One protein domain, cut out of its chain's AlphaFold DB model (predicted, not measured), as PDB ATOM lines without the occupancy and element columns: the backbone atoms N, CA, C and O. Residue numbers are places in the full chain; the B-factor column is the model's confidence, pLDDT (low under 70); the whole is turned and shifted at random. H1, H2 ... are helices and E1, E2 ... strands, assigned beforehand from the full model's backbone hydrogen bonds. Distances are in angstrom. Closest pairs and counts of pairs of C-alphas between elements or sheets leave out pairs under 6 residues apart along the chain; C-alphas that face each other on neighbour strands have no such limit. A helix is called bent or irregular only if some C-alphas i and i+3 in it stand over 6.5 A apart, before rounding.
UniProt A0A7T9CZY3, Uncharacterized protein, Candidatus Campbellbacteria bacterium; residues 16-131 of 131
ATOM      1  N   VAL A  16     230.522 200.906 185.469       92.81
ATOM      2  CA  VAL A  16     230.831 200.406 186.819       92.81
ATOM      3  C   VAL A  16     229.904 199.246 187.172       92.81
ATOM      4  O   VAL A  16     230.383 198.196 187.598       92.81
ATOM      5  N   ASN A  17     228.607 199.381 186.898       93.12
ATOM      6  CA  ASN A  17     227.599 198.343 187.105       93.12
ATOM      7  C   ASN A  17     227.898 197.086 186.276       93.12
ATOM      8  O   ASN A  17     227.857 195.975 186.804       93.12
ATOM      9  N   ALA A  18     228.306 197.244 185.013       91.94
ATOM     10  CA  ALA A  18     228.737 196.128 184.173       91.94
ATOM     11  C   ALA A  18     229.981 195.419 184.738       91.94
ATOM     12  O   ALA A  18     230.067 194.190 184.715       91.94
ATOM     13  N   LYS A  19     230.947 196.173 185.281       93.94
ATOM     14  CA  LYS A  19     232.140 195.598 185.919       93.94
ATOM     15  C   LYS A  19     231.787 194.862 187.217       93.94
ATOM     16  O   LYS A  19     232.264 193.750 187.425       93.94
ATOM     17  N   LEU A  20     230.914 195.438 188.047       95.38
ATOM     18  CA  LEU A  20     230.390 194.803 189.261       95.38
ATOM     19  C   LEU A  20     229.650 193.500 188.947       95.38
ATOM     20  O   LEU A  20     229.863 192.507 189.637       95.38
ATOM     21  N   ALA A  21     228.833 193.473 187.892       94.81
ATOM     22  CA  ALA A  21     228.138 192.263 187.460       94.81
ATOM     23  C   ALA A  21     229.122 191.140 187.090       94.81
ATOM     24  O   ALA A  21     228.973 190.013 187.560       94.81
ATOM     25  N   ARG A  22     230.181 191.458 186.331       94.69
ATOM     26  CA  ARG A  22     231.236 190.489 185.981       94.69
ATOM     27  C   ARG A  22     231.971 189.964 187.211       94.69
ATOM     28  O   ARG A  22     232.194 188.763 187.314       94.69
ATOM     29  N   PHE A  23     232.325 190.842 188.151       95.31
ATOM     30  CA  PHE A  23     232.975 190.417 189.392       95.31
ATOM     31  C   PHE A  23     232.076 189.510 190.228       95.31
ATOM     32  O   PHE A  23     232.539 188.478 190.700       95.31
ATOM     33  N   ARG A  24     230.789 189.846 190.364       95.31
ATOM     34  CA  ARG A  24     229.816 188.992 191.060       95.31
ATOM     35  C   ARG A  24     229.722 187.610 190.416       95.31
ATOM     36  O   ARG A  24     229.771 186.613 191.123       95.31
ATOM     37  N   GLN A  25     229.665 187.545 189.086       95.62
ATOM     38  CA  GLN A  25     229.622 186.274 188.361       95.62
ATOM     39  C   GLN A  25     230.910 185.449 188.537       95.62
ATOM     40  O   GLN A  25     230.845 184.230 188.705       95.62
ATOM     41  N   ALA A  26     232.077 186.098 188.537       94.50
ATOM     42  CA  ALA A  26     233.351 185.429 188.790       94.50
ATOM     43  C   ALA A  26     233.423 184.857 190.216       94.50
ATOM     44  O   ALA A  26     233.813 183.704 190.392       94.50
ATOM     45  N   VAL A  27     232.989 185.627 191.221       92.88
ATOM     46  CA  VAL A  27     232.907 185.163 192.616       92.88
ATOM     47  C   VAL A  27     231.978 183.958 192.727       92.88
ATOM     48  O   VAL A  27     232.373 182.950 193.303       92.88
ATOM     49  N   GLU A  28     230.792 184.014 192.119       90.94
ATOM     50  CA  GLU A  28     229.841 182.898 192.164       90.94
ATOM     51  C   GLU A  28     230.410 181.629 191.517       90.94
ATOM     52  O   GLU A  28     230.249 180.529 192.039       90.94
ATOM     53  N   THR A  29     231.156 181.779 190.419       93.81
ATOM     54  CA  THR A  29     231.829 180.655 189.752       93.81
ATOM     55  C   THR A  29     232.864 180.002 190.671       93.81
ATOM     56  O   THR A  29     232.906 178.777 190.781       93.81
ATOM     57  N   ILE A  30     233.672 180.808 191.366       91.62
ATOM     58  CA  ILE A  30     234.675 180.315 192.321       91.62
ATOM     59  C   ILE A  30     233.995 179.609 193.498       91.62
ATOM     60  O   ILE A  30     234.418 178.524 193.894       91.62
ATOM     61  N   LEU A  31     232.920 180.189 194.039       88.12
ATOM     62  CA  LEU A  31     232.153 179.572 195.121       88.12
ATOM     63  C   LEU A  31     231.551 178.234 194.681       88.12
ATOM     64  O   LEU A  31     231.657 177.250 195.410       88.12
ATOM     65  N   GLN A  32     231.000 178.155 193.468       90.00
ATOM     66  CA  GLN A  32     230.484 176.901 192.927       90.00
ATOM     67  C   GLN A  32     231.580 175.840 192.787       90.00
ATOM     68  O   GLN A  32     231.357 174.680 193.129       90.00
ATOM     69  N   GLN A  33     232.774 176.220 192.326       90.69
ATOM     70  CA  GLN A  33     233.910 175.302 192.249       90.69
ATOM     71  C   GLN A  33     234.324 174.797 193.634       90.69
ATOM     72  O   GLN A  33     234.489 173.592 193.812       90.69
ATOM     73  N   LYS A  34     234.418 175.687 194.633       89.75
ATOM     74  CA  LYS A  34     234.702 175.298 196.022       89.75
ATOM     75  C   LYS A  34     233.668 174.310 196.561       89.75
ATOM     76  O   LYS A  34     234.046 173.305 197.157       89.75
ATOM     77  N   ARG A  35     232.376 174.554 196.311       89.56
ATOM     78  CA  ARG A  35     231.290 173.639 196.693       89.56
ATOM     79  C   ARG A  35     231.438 172.273 196.031       89.56
ATOM     80  O   ARG A  35     231.319 171.264 196.713       89.56
ATOM     81  N   ASN A  36     231.730 172.230 194.733       90.88
ATOM     82  CA  ASN A  36     231.920 170.971 194.010       90.88
ATOM     83  C   ASN A  36     233.098 170.170 194.579       90.88
ATOM     84  O   ASN A  36     232.946 168.988 194.856       90.88
ATOM     85  N   ILE A  37     234.229 170.829 194.848       91.31
ATOM     86  CA  ILE A  37     235.385 170.185 195.486       91.31
ATOM     87  C   ILE A  37     234.993 169.640 196.861       91.31
ATOM     88  O   ILE A  37     235.285 168.490 197.174       91.31
ATOM     89  N   ALA A  38     234.293 170.437 197.671       90.38
ATOM     90  CA  ALA A  38     233.848 170.021 198.995       90.38
ATOM     91  C   ALA A  38     232.921 168.797 198.956       90.38
ATOM     92  O   ALA A  38     233.073 167.895 199.773       90.38
ATOM     93  N   ARG A  39     232.002 168.727 197.988       92.50
ATOM     94  CA  ARG A  39     231.073 167.598 197.800       92.50
ATOM     95  C   ARG A  39     231.776 166.259 197.583       92.50
ATOM     96  O   ARG A  39     231.217 165.232 197.975       92.50
ATOM     97  N   ASP A  40     232.968 166.281 196.994       93.00
ATOM     98  CA  ASP A  40     233.760 165.093 196.668       93.00
ATOM     99  C   ASP A  40     234.720 164.686 197.798       93.00
ATOM    100  O   ASP A  40     235.256 163.570 197.806       93.00
ATOM    101  N   ILE A  41     234.916 165.552 198.802       91.69
ATOM    102  CA  ILE A  41     235.729 165.225 199.974       91.69
ATOM    103  C   ILE A  41     235.092 164.043 200.697       91.69
ATOM    104  O   ILE A  41     233.954 164.102 201.156       91.69
ATOM    105  N   SER A  42     235.857 162.961 200.808       92.69
ATOM    106  CA  SER A  42     235.405 161.733 201.450       92.69
ATOM    107  C   SER A  42     235.781 161.679 202.923       92.69
ATOM    108  O   SER A  42     236.908 162.024 203.293       92.69
ATOM    109  N   PHE A  43     234.846 161.187 203.732       90.12
ATOM    110  CA  PHE A  43     235.006 160.926 205.160       90.12
ATOM    111  C   PHE A  43     234.766 159.460 205.477       90.12
ATOM    112  O   PHE A  43     234.006 158.776 204.789       90.12
ATOM    113  N   THR A  44     235.447 158.993 206.513       93.25
ATOM    114  CA  THR A  44     235.404 157.623 207.013       93.25
ATOM    115  C   THR A  44     234.369 157.528 208.120       93.25
ATOM    116  O   THR A  44     234.399 158.321 209.051       93.25
ATOM    117  N   CYS A  45     233.473 156.548 208.050       93.56
ATOM    118  CA  CYS A  45     232.588 156.249 209.169       93.56
ATOM    119  C   CYS A  45     233.352 155.557 210.300       93.56
ATOM    120  O   CYS A  45     233.997 154.539 210.060       93.56
ATOM    121  N   GLU A  46     233.208 156.046 211.529       91.69
ATOM    122  CA  GLU A  46     233.819 155.438 212.718       91.69
ATOM    123  C   GLU A  46     233.260 154.043 213.009       91.69
ATOM    124  O   GLU A  46     233.973 153.177 213.504       91.69
ATOM    125  N   HIS A  47     231.987 153.812 212.675       93.88
ATOM    126  CA  HIS A  47     231.311 152.550 212.953       93.88
ATOM    127  C   HIS A  47     231.633 151.462 211.919       93.88
ATOM    128  O   HIS A  47     232.006 150.353 212.283       93.88
ATOM    129  N   CYS A  48     231.480 151.746 210.617       94.69
ATOM    130  CA  CYS A  48     231.674 150.728 209.570       94.69
ATOM    131  C   CYS A  48     232.997 150.835 208.798       94.69
ATOM    132  O   CYS A  48     233.227 150.032 207.896       94.69
ATOM    133  N   GLY A  49     233.835 151.841 209.075       93.62
ATOM    134  CA  GLY A  49     235.138 152.048 208.425       93.62
ATOM    135  C   GLY A  49     235.084 152.430 206.940       93.62
ATOM    136  O   GLY A  49     236.119 152.701 206.332       93.62
ATOM    137  N   ARG A  50     233.896 152.457 206.322       95.06
ATOM    138  CA  ARG A  50     233.730 152.799 204.904       95.06
ATOM    139  C   ARG A  50     233.862 154.301 204.688       95.06
ATOM    140  O   ARG A  50     233.423 155.102 205.515       95.06
ATOM    141  N   LYS A  51     234.444 154.664 203.544       94.94
ATOM    142  CA  LYS A  51     234.579 156.048 203.088       94.94
ATOM    143  C   LYS A  51     233.475 156.396 202.103       94.94
ATOM    144  O   LYS A  51     233.170 155.596 201.223       94.94
ATOM    145  N   ALA A  52     232.921 157.593 202.235       94.69
ATOM    146  CA  ALA A  52     231.956 158.141 201.288       94.69
ATOM    147  C   ALA A  52     232.147 159.661 201.138       94.69
ATOM    148  O   ALA A  52     232.555 160.303 202.114       94.69
ATOM    149  N   PRO A  53     231.863 160.237 199.955       94.69
ATOM    150  CA  PRO A  53     231.945 161.677 199.709       94.69
ATOM    151  C   PRO A  53     230.861 162.436 200.477       94.69
ATOM    152  O   PRO A  53     229.752 161.923 200.627       94.69
ATOM    153  N   LEU A  54     231.152 163.661 200.933       91.62
ATOM    154  CA  LEU A  54     230.232 164.527 201.692       91.62
ATOM    155  C   LEU A  54     228.841 164.638 201.071       91.62
ATOM    156  O   LEU A  54     227.845 164.623 201.791       91.62
ATOM    157  N   SER A  55     228.783 164.668 199.743       93.69
ATOM    158  CA  SER A  55     227.545 164.697 198.961       93.69
ATOM    159  C   SER A  55     226.583 163.534 199.220       93.69
ATOM    160  O   SER A  55     225.431 163.623 198.805       93.69
ATOM    161  N   GLN A  56     227.026 162.468 199.890       95.44
ATOM    162  CA  GLN A  56     226.209 161.319 200.291       95.44
ATOM    163  C   GLN A  56     225.882 161.305 201.791       95.44
ATOM    164  O   GLN A  56     224.973 160.593 202.209       95.44
ATOM    165  N   TRP A  57     226.595 162.076 202.610       94.44
ATOM    166  CA  TRP A  57     226.359 162.128 204.050       94.44
ATOM    167  C   TRP A  57     225.171 163.024 204.386       94.44
ATOM    168  O   TRP A  57     224.919 164.034 203.724       94.44
ATOM    169  N   VAL A  58     224.471 162.687 205.468       94.06
ATOM    170  CA  VAL A  58     223.453 163.560 206.060       94.06
ATOM    171  C   VAL A  58     224.077 164.336 207.205       94.06
ATOM    172  O   VAL A  58     224.647 163.737 208.117       94.06
ATOM    173  N   PHE A  59     223.933 165.657 207.189       92.25
ATOM    174  CA  PHE A  59     224.325 166.493 208.317       92.25
ATOM    175  C   PHE A  59     223.136 166.700 209.251       92.25
ATOM    176  O   PHE A  59     222.095 167.203 208.837       92.25
ATOM    177  N   ILE A  60     223.290 166.322 210.515       91.44
ATOM    178  CA  ILE A  60     222.256 166.462 211.539       91.44
ATOM    179  C   ILE A  60     222.706 167.540 212.520       91.44
ATOM    180  O   ILE A  60     223.609 167.318 213.326       91.44
ATOM    181  N   GLN A  61     222.052 168.695 212.486       88.38
ATOM    182  CA  GLN A  61     222.228 169.768 213.456       88.38
ATOM    183  C   GLN A  61     221.209 169.582 214.582       88.38
ATOM    184  O   GLN A  61     220.025 169.865 214.410       88.38
ATOM    185  N   SER A  62     221.653 169.121 215.749       85.44
ATOM    186  CA  SER A  62     220.816 169.166 216.948       85.44
ATOM    187  C   SER A  62     220.886 170.552 217.595       85.44
ATOM    188  O   SER A  62     221.871 171.275 217.446       85.44
ATOM    189  N   MET A  63     219.833 170.931 218.304       84.25
ATOM    190  CA  MET A  63     219.743 172.131 219.134       84.25
ATOM    191  C   MET A  63     219.095 171.719 220.451       84.25
ATOM    192  O   MET A  63     218.188 170.887 220.431       84.25
ATOM    193  N   TYR A  64     219.542 172.284 221.571       79.00
ATOM    194  CA  TYR A  64     218.879 172.097 222.863       79.00
ATOM    195  C   TYR A  64     218.483 173.444 223.451       79.00
ATOM    196  O   TYR A  64     219.178 174.449 223.260       79.00
ATOM    197  N   TYR A  65     217.344 173.451 224.132       81.75
ATOM    198  CA  TYR A  65     216.839 174.619 224.835       81.75
ATOM    199  C   TYR A  65     217.587 174.828 226.154       81.75
ATOM    200  O   TYR A  65     217.788 173.887 226.925       81.75
ATOM    201  N   VAL A  66     217.981 176.070 226.419       82.25
ATOM    202  CA  VAL A  66     218.515 176.502 227.708       82.25
ATOM    203  C   VAL A  66     217.497 177.432 228.346       82.25
ATOM    204  O   VAL A  66     217.220 178.521 227.841       82.25
ATOM    205  N   ALA A  67     216.927 176.959 229.454       81.81
ATOM    206  CA  ALA A  67     216.047 177.750 230.297       81.81
ATOM    207  C   ALA A  67     216.849 178.861 231.001       81.81
ATOM    208  O   ALA A  67     218.025 178.656 231.304       81.81
ATOM    209  N   PRO A  68     216.229 180.013 231.293       87.69
ATOM    210  CA  PRO A  68     216.909 181.113 231.963       87.69
ATOM    211  C   PRO A  68     217.326 180.726 233.386       87.69
ATOM    212  O   PRO A  68     216.570 180.066 234.108       87.69
ATOM    213  N   HIS A  69     218.501 181.183 233.826       78.69
ATOM    214  CA  HIS A  69     218.934 181.049 235.211       78.69
ATOM    215  C   HIS A  69     218.790 182.397 235.932       78.69
ATOM    216  O   HIS A  69     219.694 183.223 235.977       78.69
ATOM    217  N   GLY A  70     217.617 182.616 236.532       78.94
ATOM    218  CA  GLY A  70     217.311 183.812 237.325       78.94
ATOM    219  C   GLY A  70     216.391 184.812 236.619       78.94
ATOM    220  O   GLY A  70     215.870 184.550 235.541       78.94
ATOM    221  N   CYS A  71     216.148 185.960 237.258       77.69
ATOM    222  CA  CYS A  71     215.127 186.924 236.820       77.69
ATOM    223  C   CYS A  71     215.550 187.833 235.651       77.69
ATOM    224  O   CYS A  71     214.713 188.559 235.123       77.69
ATOM    225  N   THR A  72     216.833 187.847 235.283       80.19
ATOM    226  CA  THR A  72     217.399 188.767 234.277       80.19
ATOM    227  C   THR A  72     217.875 188.070 233.008       80.19
ATOM    228  O   THR A  72     218.263 188.745 232.058       80.19
ATOM    229  N   GLU A  73     217.878 186.741 232.988       78.38
ATOM    230  CA  GLU A  73     218.301 185.968 231.826       78.38
ATOM    231  C   GLU A  73     217.098 185.614 230.945       78.38
ATOM    232  O   GLU A  73     215.993 185.392 231.439       78.38
ATOM    233  N   GLY A  74     217.318 185.584 229.630       81.50
ATOM    234  CA  GLY A  74     216.347 185.098 228.653       81.50
ATOM    235  C   GLY A  74     216.582 183.628 228.327       81.50
ATOM    236  O   GLY A  74     217.669 183.089 228.547       81.50
ATOM    237  N   ASP A  75     215.564 182.982 227.780       84.50
ATOM    238  CA  ASP A  75     215.698 181.660 227.201       84.50
ATOM    239  C   ASP A  75     216.412 181.705 225.846       84.50
ATOM    240  O   ASP A  75     216.324 182.678 225.093       84.50
ATOM    241  N   TYR A  76     217.153 180.648 225.517       82.31
ATOM    242  CA  TYR A  76     217.809 180.560 224.216       82.31
ATOM    243  C   TYR A  76     218.014 179.122 223.758       82.31
ATOM    244  O   TYR A  76     218.044 178.172 224.537       82.31
ATOM    245  N   TRP A  77     218.183 178.960 222.448       79.00
ATOM    246  CA  TRP A  77     218.536 177.685 221.840       79.00
ATOM    247  C   TRP A  77     220.034 177.638 221.570       79.00
ATOM    248  O   TRP A  77     220.580 178.524 220.909       79.00
ATOM    249  N   VAL A  78     220.703 176.582 222.029       78.06
ATOM    250  CA  VAL A  78     222.125 176.389 221.746       78.06
ATOM    251  C   VAL A  78     222.307 175.802 220.352       78.06
ATOM    252  O   VAL A  78     221.893 174.683 220.048       78.06
ATOM    253  N   ASN A  79     222.993 176.581 219.522       74.44
ATOM    254  CA  ASN A  79     223.562 176.200 218.239       74.44
ATOM    255  C   ASN A  79     225.085 176.110 218.429       74.44
ATOM    256  O   ASN A  79     225.735 177.123 218.681       74.44
ATOM    257  N   SER A  80     225.663 174.910 218.316       72.19
ATOM    258  CA  SER A  80     227.114 174.749 218.191       72.19
ATOM    259  C   SER A  80     227.448 174.128 216.844       72.19
ATOM    260  O   SER A  80     226.784 173.190 216.412       72.19
ATOM    261  N   GLN A  81     228.544 174.591 216.241       65.62
ATOM    262  CA  GLN A  81     229.077 174.066 214.984       65.62
ATOM    263  C   GLN A  81     229.443 172.573 215.046       65.62
ATOM    264  O   GLN A  81     229.445 171.910 214.012       65.62
ATOM    265  N   THR A  82     229.759 172.032 216.236       65.38
ATOM    266  CA  THR A  82     230.175 170.618 216.395       65.38
ATOM    267  C   THR A  82     229.576 169.896 217.596       65.38
ATOM    268  O   THR A  82     229.274 168.713 217.475       65.38
ATOM    269  N   LYS A  83     229.359 170.572 218.736       72.19
ATOM    270  CA  LYS A  83     228.938 169.930 220.005       72.19
ATOM    271  C   LYS A  83     227.518 169.363 219.993       72.19
ATOM    272  O   LYS A  83     227.077 168.751 220.952       72.19
ATOM    273  N   VAL A  84     226.766 169.621 218.936       78.38
ATOM    274  CA  VAL A  84     225.395 169.133 218.774       78.38
ATOM    275  C   VAL A  84     225.183 168.600 217.356       78.38
ATOM    276  O   VAL A  84     224.053 168.415 216.920       78.38
ATOM    277  N   CYS A  85     226.265 168.339 216.619       87.12
ATOM    278  CA  CYS A  85     226.208 167.954 215.214       87.12
ATOM    279  C   CYS A  85     226.576 166.486 215.030       87.12
ATOM    280  O   CYS A  85     227.505 165.992 215.670       87.12
ATOM    281  N   HIS A  86     225.895 165.815 214.108       91.19
ATOM    282  CA  HIS A  86     226.213 164.448 213.706       91.19
ATOM    283  C   HIS A  86     226.302 164.341 212.186       91.19
ATOM    284  O   HIS A  86     225.688 165.118 211.452       91.19
ATOM    285  N   LEU A  87     227.057 163.350 211.725       92.12
ATOM    286  CA  LEU A  87     227.107 162.919 210.337       92.12
ATOM    287  C   LEU A  87     226.528 161.511 210.226       92.12
ATOM    288  O   LEU A  87     227.099 160.559 210.760       92.12
ATOM    289  N   CYS A  88     225.404 161.365 209.528       94.19
ATOM    290  CA  CYS A  88     224.824 160.050 209.277       94.19
ATOM    291  C   CYS A  88     225.533 159.380 208.101       94.19
ATOM    292  O   CYS A  88     225.576 159.933 206.994       94.19
ATOM    293  N   CYS A  89     226.086 158.195 208.350       94.75
ATOM    294  CA  CYS A  89     226.787 157.423 207.336       94.75
ATOM    295  C   CYS A  89     225.811 156.894 206.274       94.75
ATOM    296  O   CYS A  89     224.873 156.185 206.633       94.75
ATOM    297  N   PRO A  90     226.070 157.098 204.968       95.75
ATOM    298  CA  PRO A  90     225.196 156.579 203.911       95.75
ATOM    299  C   PRO A  90     225.180 155.047 203.813       95.75
ATOM    300  O   PRO A  90     224.340 154.481 203.128       95.75
ATOM    301  N   MET A  91     226.129 154.366 204.462       95.75
ATOM    302  CA  MET A  91     226.334 152.928 204.294       95.75
ATOM    303  C   MET A  91     225.798 152.079 205.448       95.75
ATOM    304  O   MET A  91     225.536 150.891 205.261       95.75
ATOM    305  N   CYS A  92     225.751 152.631 206.659       95.06
ATOM    306  CA  CYS A  92     225.296 151.918 207.855       95.06
ATOM    307  C   CYS A  92     224.384 152.761 208.750       95.06
ATOM    308  O   CYS A  92     224.094 152.330 209.858       95.06
ATOM    309  N   GLU A  93     224.019 153.970 208.310       93.69
ATOM    310  CA  GLU A  93     223.087 154.885 208.988       93.69
ATOM    311  C   GLU A  93     223.495 155.286 210.414       93.69
ATOM    312  O   GLU A  93     222.725 155.879 211.164       93.69
ATOM    313  N   TRP A  94     224.746 155.009 210.789       94.31
ATOM    314  CA  TRP A  94     225.285 155.394 212.083       94.31
ATOM    315  C   TRP A  94     225.485 156.908 212.146       94.31
ATOM    316  O   TRP A  94     226.073 157.503 211.234       94.31
ATOM    317  N   GLU A  95     225.042 157.515 213.244       93.44
ATOM    318  CA  GLU A  95     225.212 158.938 213.527       93.44
ATOM    319  C   GLU A  95     226.575 159.179 214.180       93.44
ATOM    320  O   GLU A  95     226.775 158.990 215.378       93.44
ATOM    321  N   ASN A  96     227.541 159.605 213.371       90.62
ATOM    322  CA  ASN A  96     228.895 159.896 213.821       90.62
ATOM    323  C   ASN A  96     228.883 161.262 214.510       90.62
ATOM    324  O   ASN A  96     228.583 162.277 213.875       90.62
ATOM    325  N   TYR A  97     229.179 161.295 215.805       91.12
ATOM    326  CA  TYR A  97     229.142 162.530 216.577       91.12
ATOM    327  C   TYR A  97     230.337 163.420 216.222       91.12
ATOM    328  O   TYR A  97     231.491 163.068 216.463       91.12
ATOM    329  N   LEU A  98     230.067 164.601 215.656       87.69
ATOM    330  CA  LEU A  98     231.099 165.420 215.020       87.69
ATOM    331  C   LEU A  98     232.164 165.911 216.006       87.69
ATOM    332  O   LEU A  98     233.320 166.082 215.628       87.69
ATOM    333  N   TYR A  99     231.789 166.134 217.267       84.94
ATOM    334  CA  TYR A  99     232.720 166.580 218.303       84.94
ATOM    335  C   TYR A  99     233.850 165.569 218.564       84.94
ATOM    336  O   TYR A  99     234.974 165.991 218.821       84.94
ATOM    337  N   ASN A 100     233.571 164.267 218.427       85.50
ATOM    338  CA  ASN A 100     234.531 163.191 218.694       85.50
ATOM    339  C   ASN A 100     235.139 162.576 217.422       85.50
ATOM    340  O   ASN A 100     235.984 161.693 217.530       85.50
ATOM    341  N   HIS A 101     234.746 163.053 216.238       86.25
ATOM    342  CA  HIS A 101     235.148 162.447 214.972       86.25
ATOM    343  C   HIS A 101     236.665 162.564 214.715       86.25
ATOM    344  O   HIS A 101     237.198 163.676 214.802       86.25
ATOM    345  N   PRO A 102     237.381 161.502 214.286       86.25
ATOM    346  CA  PRO A 102     238.824 161.552 214.033       86.25
ATOM    347  C   PRO A 102     239.181 162.534 212.914       86.25
ATOM    348  O   PRO A 102     240.248 163.138 212.920       86.25
ATOM    349  N   GLU A 103     238.271 162.735 211.959       88.69
ATOM    350  CA  GLU A 103     238.431 163.704 210.868       88.69
ATOM    351  C   GLU A 103     237.753 165.062 211.157       88.69
ATOM    352  O   GLU A 103     237.497 165.822 210.224       88.69
ATOM    353  N   ARG A 104     237.441 165.395 212.423       87.88
ATOM    354  CA  ARG A 104     236.730 166.635 212.809       87.88
ATOM    355  C   ARG A 104     237.353 167.898 212.216       87.88
ATOM    356  O   ARG A 104     236.631 168.705 211.640       87.88
ATOM    357  N   GLU A 105     238.669 168.066 212.326       88.06
ATOM    358  CA  GLU A 105     239.364 169.265 211.822       88.06
ATOM    359  C   GLU A 105     239.241 169.405 210.299       88.06
ATOM    360  O   GLU A 105     239.038 170.498 209.776       88.06
ATOM    361  N   LYS A 106     239.259 168.283 209.575       88.06
ATOM    362  CA  LYS A 106     239.039 168.269 208.127       88.06
ATOM    363  C   LYS A 106     237.601 168.659 207.780       88.06
ATOM    364  O   LYS A 106     237.401 169.439 206.856       88.06
ATOM    365  N   ILE A 107     236.608 168.172 208.529       85.12
ATOM    366  CA  ILE A 107     235.192 168.541 208.344       85.12
ATOM    367  C   ILE A 107     234.983 170.035 208.625       85.12
ATOM    368  O   ILE A 107     234.345 170.734 207.840       85.12
ATOM    369  N   LEU A 108     235.568 170.545 209.710       84.75
ATOM    370  CA  LEU A 108     235.522 171.963 210.062       84.75
ATOM    371  C   LEU A 108     236.195 172.846 209.010       84.75
ATOM    372  O   LEU A 108     235.638 173.878 208.644       84.75
ATOM    373  N   GLY A 109     237.338 172.416 208.473       86.56
ATOM    374  CA  GLY A 109     238.015 173.106 207.376       86.56
ATOM    375  C   GLY A 109     237.112 173.287 206.156       86.56
ATOM    376  O   GLY A 109     237.075 174.369 205.574       86.56
ATOM    377  N   VAL A 110     236.294 172.281 205.823       86.94
ATOM    378  CA  VAL A 110     235.300 172.406 204.744       86.94
ATOM    379  C   VAL A 110     234.259 173.483 205.058       86.94
ATOM    380  O   VAL A 110     233.921 174.276 204.182       86.94
ATOM    381  N   PHE A 111     233.767 173.552 206.298       82.81
ATOM    382  CA  PHE A 111     232.777 174.564 206.688       82.81
ATOM    383  C   PHE A 111     233.342 175.983 206.662       82.81
ATOM    384  O   PHE A 111     232.620 176.910 206.296       82.81
ATOM    385  N   VAL A 112     234.620 176.156 207.001       83.75
ATOM    386  CA  VAL A 112     235.309 177.450 206.909       83.75
ATOM    387  C   VAL A 112     235.490 177.871 205.449       83.75
ATOM    388  O   VAL A 112     235.198 179.011 205.100       83.75
ATOM    389  N   GLU A 113     235.916 176.952 204.579       81.38
ATOM    390  CA  GLU A 113     236.205 177.250 203.170       81.38
ATOM    391  C   GLU A 113     234.959 177.527 202.322       81.38
ATOM    392  O   GLU A 113     234.996 178.364 201.413       81.38
ATOM    393  N   VAL A 114     233.870 176.804 202.592       80.56
ATOM    394  CA  VAL A 114     232.608 176.894 201.840       80.56
ATOM    395  C   VAL A 114     231.638 177.900 202.472       80.56
ATOM    396  O   VAL A 114     230.799 178.479 201.784       80.56
ATOM    397  N   GLY A 115     231.781 178.157 203.770       78.38
ATOM    398  CA  GLY A 115     230.878 178.990 204.549       78.38
ATOM    399  C   GLY A 115     229.743 178.180 205.177       78.38
ATOM    400  O   GLY A 115     229.122 177.316 204.557       78.38
ATOM    401  N   GLU A 116     229.432 178.499 206.431       71.56
ATOM    402  CA  GLU A 116     228.438 177.788 207.241       71.56
ATOM    403  C   GLU A 116     227.016 177.833 206.652       71.56
ATOM    404  O   GLU A 116     226.271 176.860 206.764       71.56
ATOM    405  N   SER A 117     226.657 178.913 205.956       72.88
ATOM    406  CA  SER A 117     225.366 179.056 205.269       72.88
ATOM    407  C   SER A 117     225.219 178.168 204.029       72.88
ATOM    408  O   SER A 117     224.129 178.069 203.477       72.88
ATOM    409  N   GLN A 118     226.296 177.518 203.580       77.38
ATOM    410  CA  GLN A 118     226.315 176.708 202.362       77.38
ATOM    411  C   GLN A 118     226.389 175.202 202.637       77.38
ATOM    412  O   GLN A 118     226.564 174.416 201.703       77.38
ATOM    413  N   LYS A 119     226.201 174.771 203.894       77.00
ATOM    414  CA  LYS A 119     226.166 173.345 204.271       77.00
ATOM    415  C   LYS A 119     225.164 172.548 203.419       77.00
ATOM    416  O   LYS A 119     225.444 171.419 203.027       77.00
ATOM    417  N   GLU A 120     224.023 173.146 203.081       81.25
ATOM    418  CA  GLU A 120     222.964 172.504 202.283       81.25
ATOM    419  C   GLU A 120     223.436 172.114 200.879       81.25
ATOM    420  O   GLU A 120     222.901 171.194 200.269       81.25
ATOM    421  N   MET A 121     224.468 172.787 200.372       82.19
ATOM    422  CA  MET A 121     224.994 172.557 199.032       82.19
ATOM    423  C   MET A 121     226.070 171.466 198.992       82.19
ATOM    424  O   MET A 121     226.422 171.000 197.906       82.19
ATOM    425  N   ILE A 122     226.611 171.058 200.145       87.38
ATOM    426  CA  ILE A 122     227.717 170.090 200.230       87.38
ATOM    427  C   ILE A 122     227.288 168.708 200.727       87.38
ATOM    428  O   ILE A 122     227.905 167.722 200.333       87.38
ATOM    429  N   PHE A 123     226.230 168.627 201.536       90.00
ATOM    430  CA  PHE A 123     225.676 167.368 202.036       90.00
ATOM    431  C   PHE A 123     224.566 166.820 201.136       90.00
ATOM    432  O   PHE A 123     224.023 167.537 200.294       90.00
ATOM    433  N   ALA A 124     224.205 165.549 201.329       89.44
ATOM    434  CA  ALA A 124     223.035 164.957 200.678       89.44
ATOM    435  C   ALA A 124     221.735 165.612 201.163       89.44
ATOM    436  O   ALA A 124     220.836 165.897 200.376       89.44
ATOM    437  N   ARG A 125     221.641 165.829 202.480       90.12
ATOM    438  CA  ARG A 125     220.535 166.525 203.143       90.12
ATOM    439  C   ARG A 125     220.990 167.094 204.487       90.12
ATOM    440  O   ARG A 125     221.976 166.619 205.061       90.12
ATOM    441  N   ILE A 126     220.237 168.067 204.995       88.00
ATOM    442  CA  ILE A 126     220.387 168.596 206.353       88.00
ATOM    443  C   ILE A 126     219.134 168.294 207.161       88.00
ATOM    444  O   ILE A 126     218.019 168.549 206.714       88.00
ATOM    445  N   GLU A 127     219.330 167.788 208.371       89.38
ATOM    446  CA  GLU A 127     218.279 167.609 209.365       89.38
ATOM    447  C   GLU A 127     218.527 168.540 210.547       89.38
ATOM    448  O   GLU A 127     219.617 168.549 211.119       89.38
ATOM    449  N   ILE A 128     217.508 169.301 210.945       86.56
ATOM    450  CA  ILE A 128     217.541 170.092 212.176       86.56
ATOM    451  C   ILE A 128     216.693 169.367 213.214       86.56
ATOM    452  O   ILE A 128     215.494 169.179 213.020       86.56
ATOM    453  N   ARG A 129     217.312 168.970 214.325       86.25
ATOM    454  CA  ARG A 129     216.635 168.299 215.438       86.25
ATOM    455  C   ARG A 129     216.612 169.220 216.644       86.25
ATOM    456  O   ARG A 129     217.653 169.677 217.098       86.25
ATOM    457  N   ARG A 130     215.425 169.486 217.178       79.69
ATOM    458  CA  ARG A 130     215.269 170.205 218.445       79.69
ATOM    459  C   ARG A 130     215.039 169.168 219.536       79.69
ATOM    460  O   ARG A 130     214.153 168.332 219.379       79.69
ATOM    461  N   LYS A 131     215.886 169.182 220.559       66.50
ATOM    462  CA  LYS A 131     215.761 168.360 221.763       66.50
ATOM    463  C   LYS A 131     215.323 169.219 222.937       66.50
ATOM    464  O   LYS A 131     215.742 170.400 222.983       66.50
TER     465      LYS A 131
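AT A GLANCE: This is residues 16 to 131 of the 131 residues of an uncharacterized protein of Candidatus Campbellbacteria bacterium (UniProt A0A7T9CZY3). The model is a wide, flat V: the long helix H1 makes one arm, and the long hairpin E3 and E4, part of a five-stranded sheet, makes the other, with the short helices H2 and H3 between the arms toward the closed end and the little hairpin E1 and E2 at the corner where H1 ends. Residues 16 to 30 of H1 stick out free, while the last turns of H1 pack on H2 and H3. The printed part has 116 residues, with three named helices and seven named strands in the order H1, E1, E2, E3, E4, E5, E6, H2, H3, E7; the class is mixed, helices and strands. The larger sheet is branched and mixed: E3 pairs antiparallel with E4 and E5 and parallel with E7, and E5 pairs antiparallel with E6; E1 and E2 form a separate antiparallel sheet. The whole is loose, with a radius of gyration of the C-alphas of 17.6 A, and spans 55 by 46 by 21 A.

IN THESE COORDINATES: H1, residues 16 to 40, runs 36.8 A from C-alpha 16 at (230.831, 200.406, 186.819) to C-alpha 40 at (233.760, 165.093, 196.668). E1, residues 42 to 44, and E2, residues 51 to 53, follow. E3, residues 58 to 66, is the longest strand, 25.7 A, and ends with C-alpha 66 at (218.515, 176.502, 227.708). E4 holds residues 76 to 78, E5 residues 85 to 88 and E6 residues 95 to 97. H2, residues 104 to 114, is 15.6 A long. H3, residues 116 to 122, is 10.4 A long and irregular, with C-alphas 117 and 120 standing 7.6 A apart. E7, residues 125 to 130, is 16.6 A long and ends with C-alpha 130 at (215.269, 170.205, 218.445).

HOW THE PARTS SIT: In the branched sheet the pairing along E3 is staggered. E5, beside residues 58 to 62, and E4, beside residues 63 to 66, lie on one side of E3, and E7, beside residues 58 to 63, lies on the other side. E3 and E7 are parallel, with N 61 and O 127 at 2.8 A. E3 and E5 are antiparallel, with N 60 and O 86 at 2.8 A. E3 and E4 form a hairpin, with N 66 and O 76 at 2.8 A. E5 and E6 form another hairpin, with N 87 and O 96 at 2.8 A. The sheet is only just strongly twisted, its C-alphas lying up to 4.3 A off the best plane. H3 is on this sheet but only grazes it, with residues 119 to 122; H1 and H2 are not on it. H1 touches H3 with residues 35 to 39 alone, at a steep tilt of 62 degrees, the same way; the closest C-alphas are those of Arg 39 and Ile 122, 4.8 A apart. H1 touches H2 with residues 31 to 38 alone, at a shallow tilt of 22 degrees, opposite ways; the closest C-alphas are those of Arg 35 and Val 114, 6.2 A apart. H2 and H3 are close but not clearly touching, the C-alphas of Phe 111 and Lys 119 being 7.1 A apart, and are about perpendicular at 83 degrees. E1 and E2 form a hairpin, with N 43 and O 52 at 2.9 A, and E2 is apart from E3. In H1 and H2 every O i to N i+4 pair is within hydrogen-bond range; in H3 0 of 3 are, beside 2 of 4 O i to N i+3 pairs.

THE WHOLE: The C-alphas of Ala 18 and Gly 70, the two farthest apart, are 55.7 A from each other. Without residues 16 to 30, the body spans 49 by 32 by 21 A. The printed part has no cut and no long link. The mean pLDDT of the printed part is 87.4; residues 81, 82 and 131 are under 70.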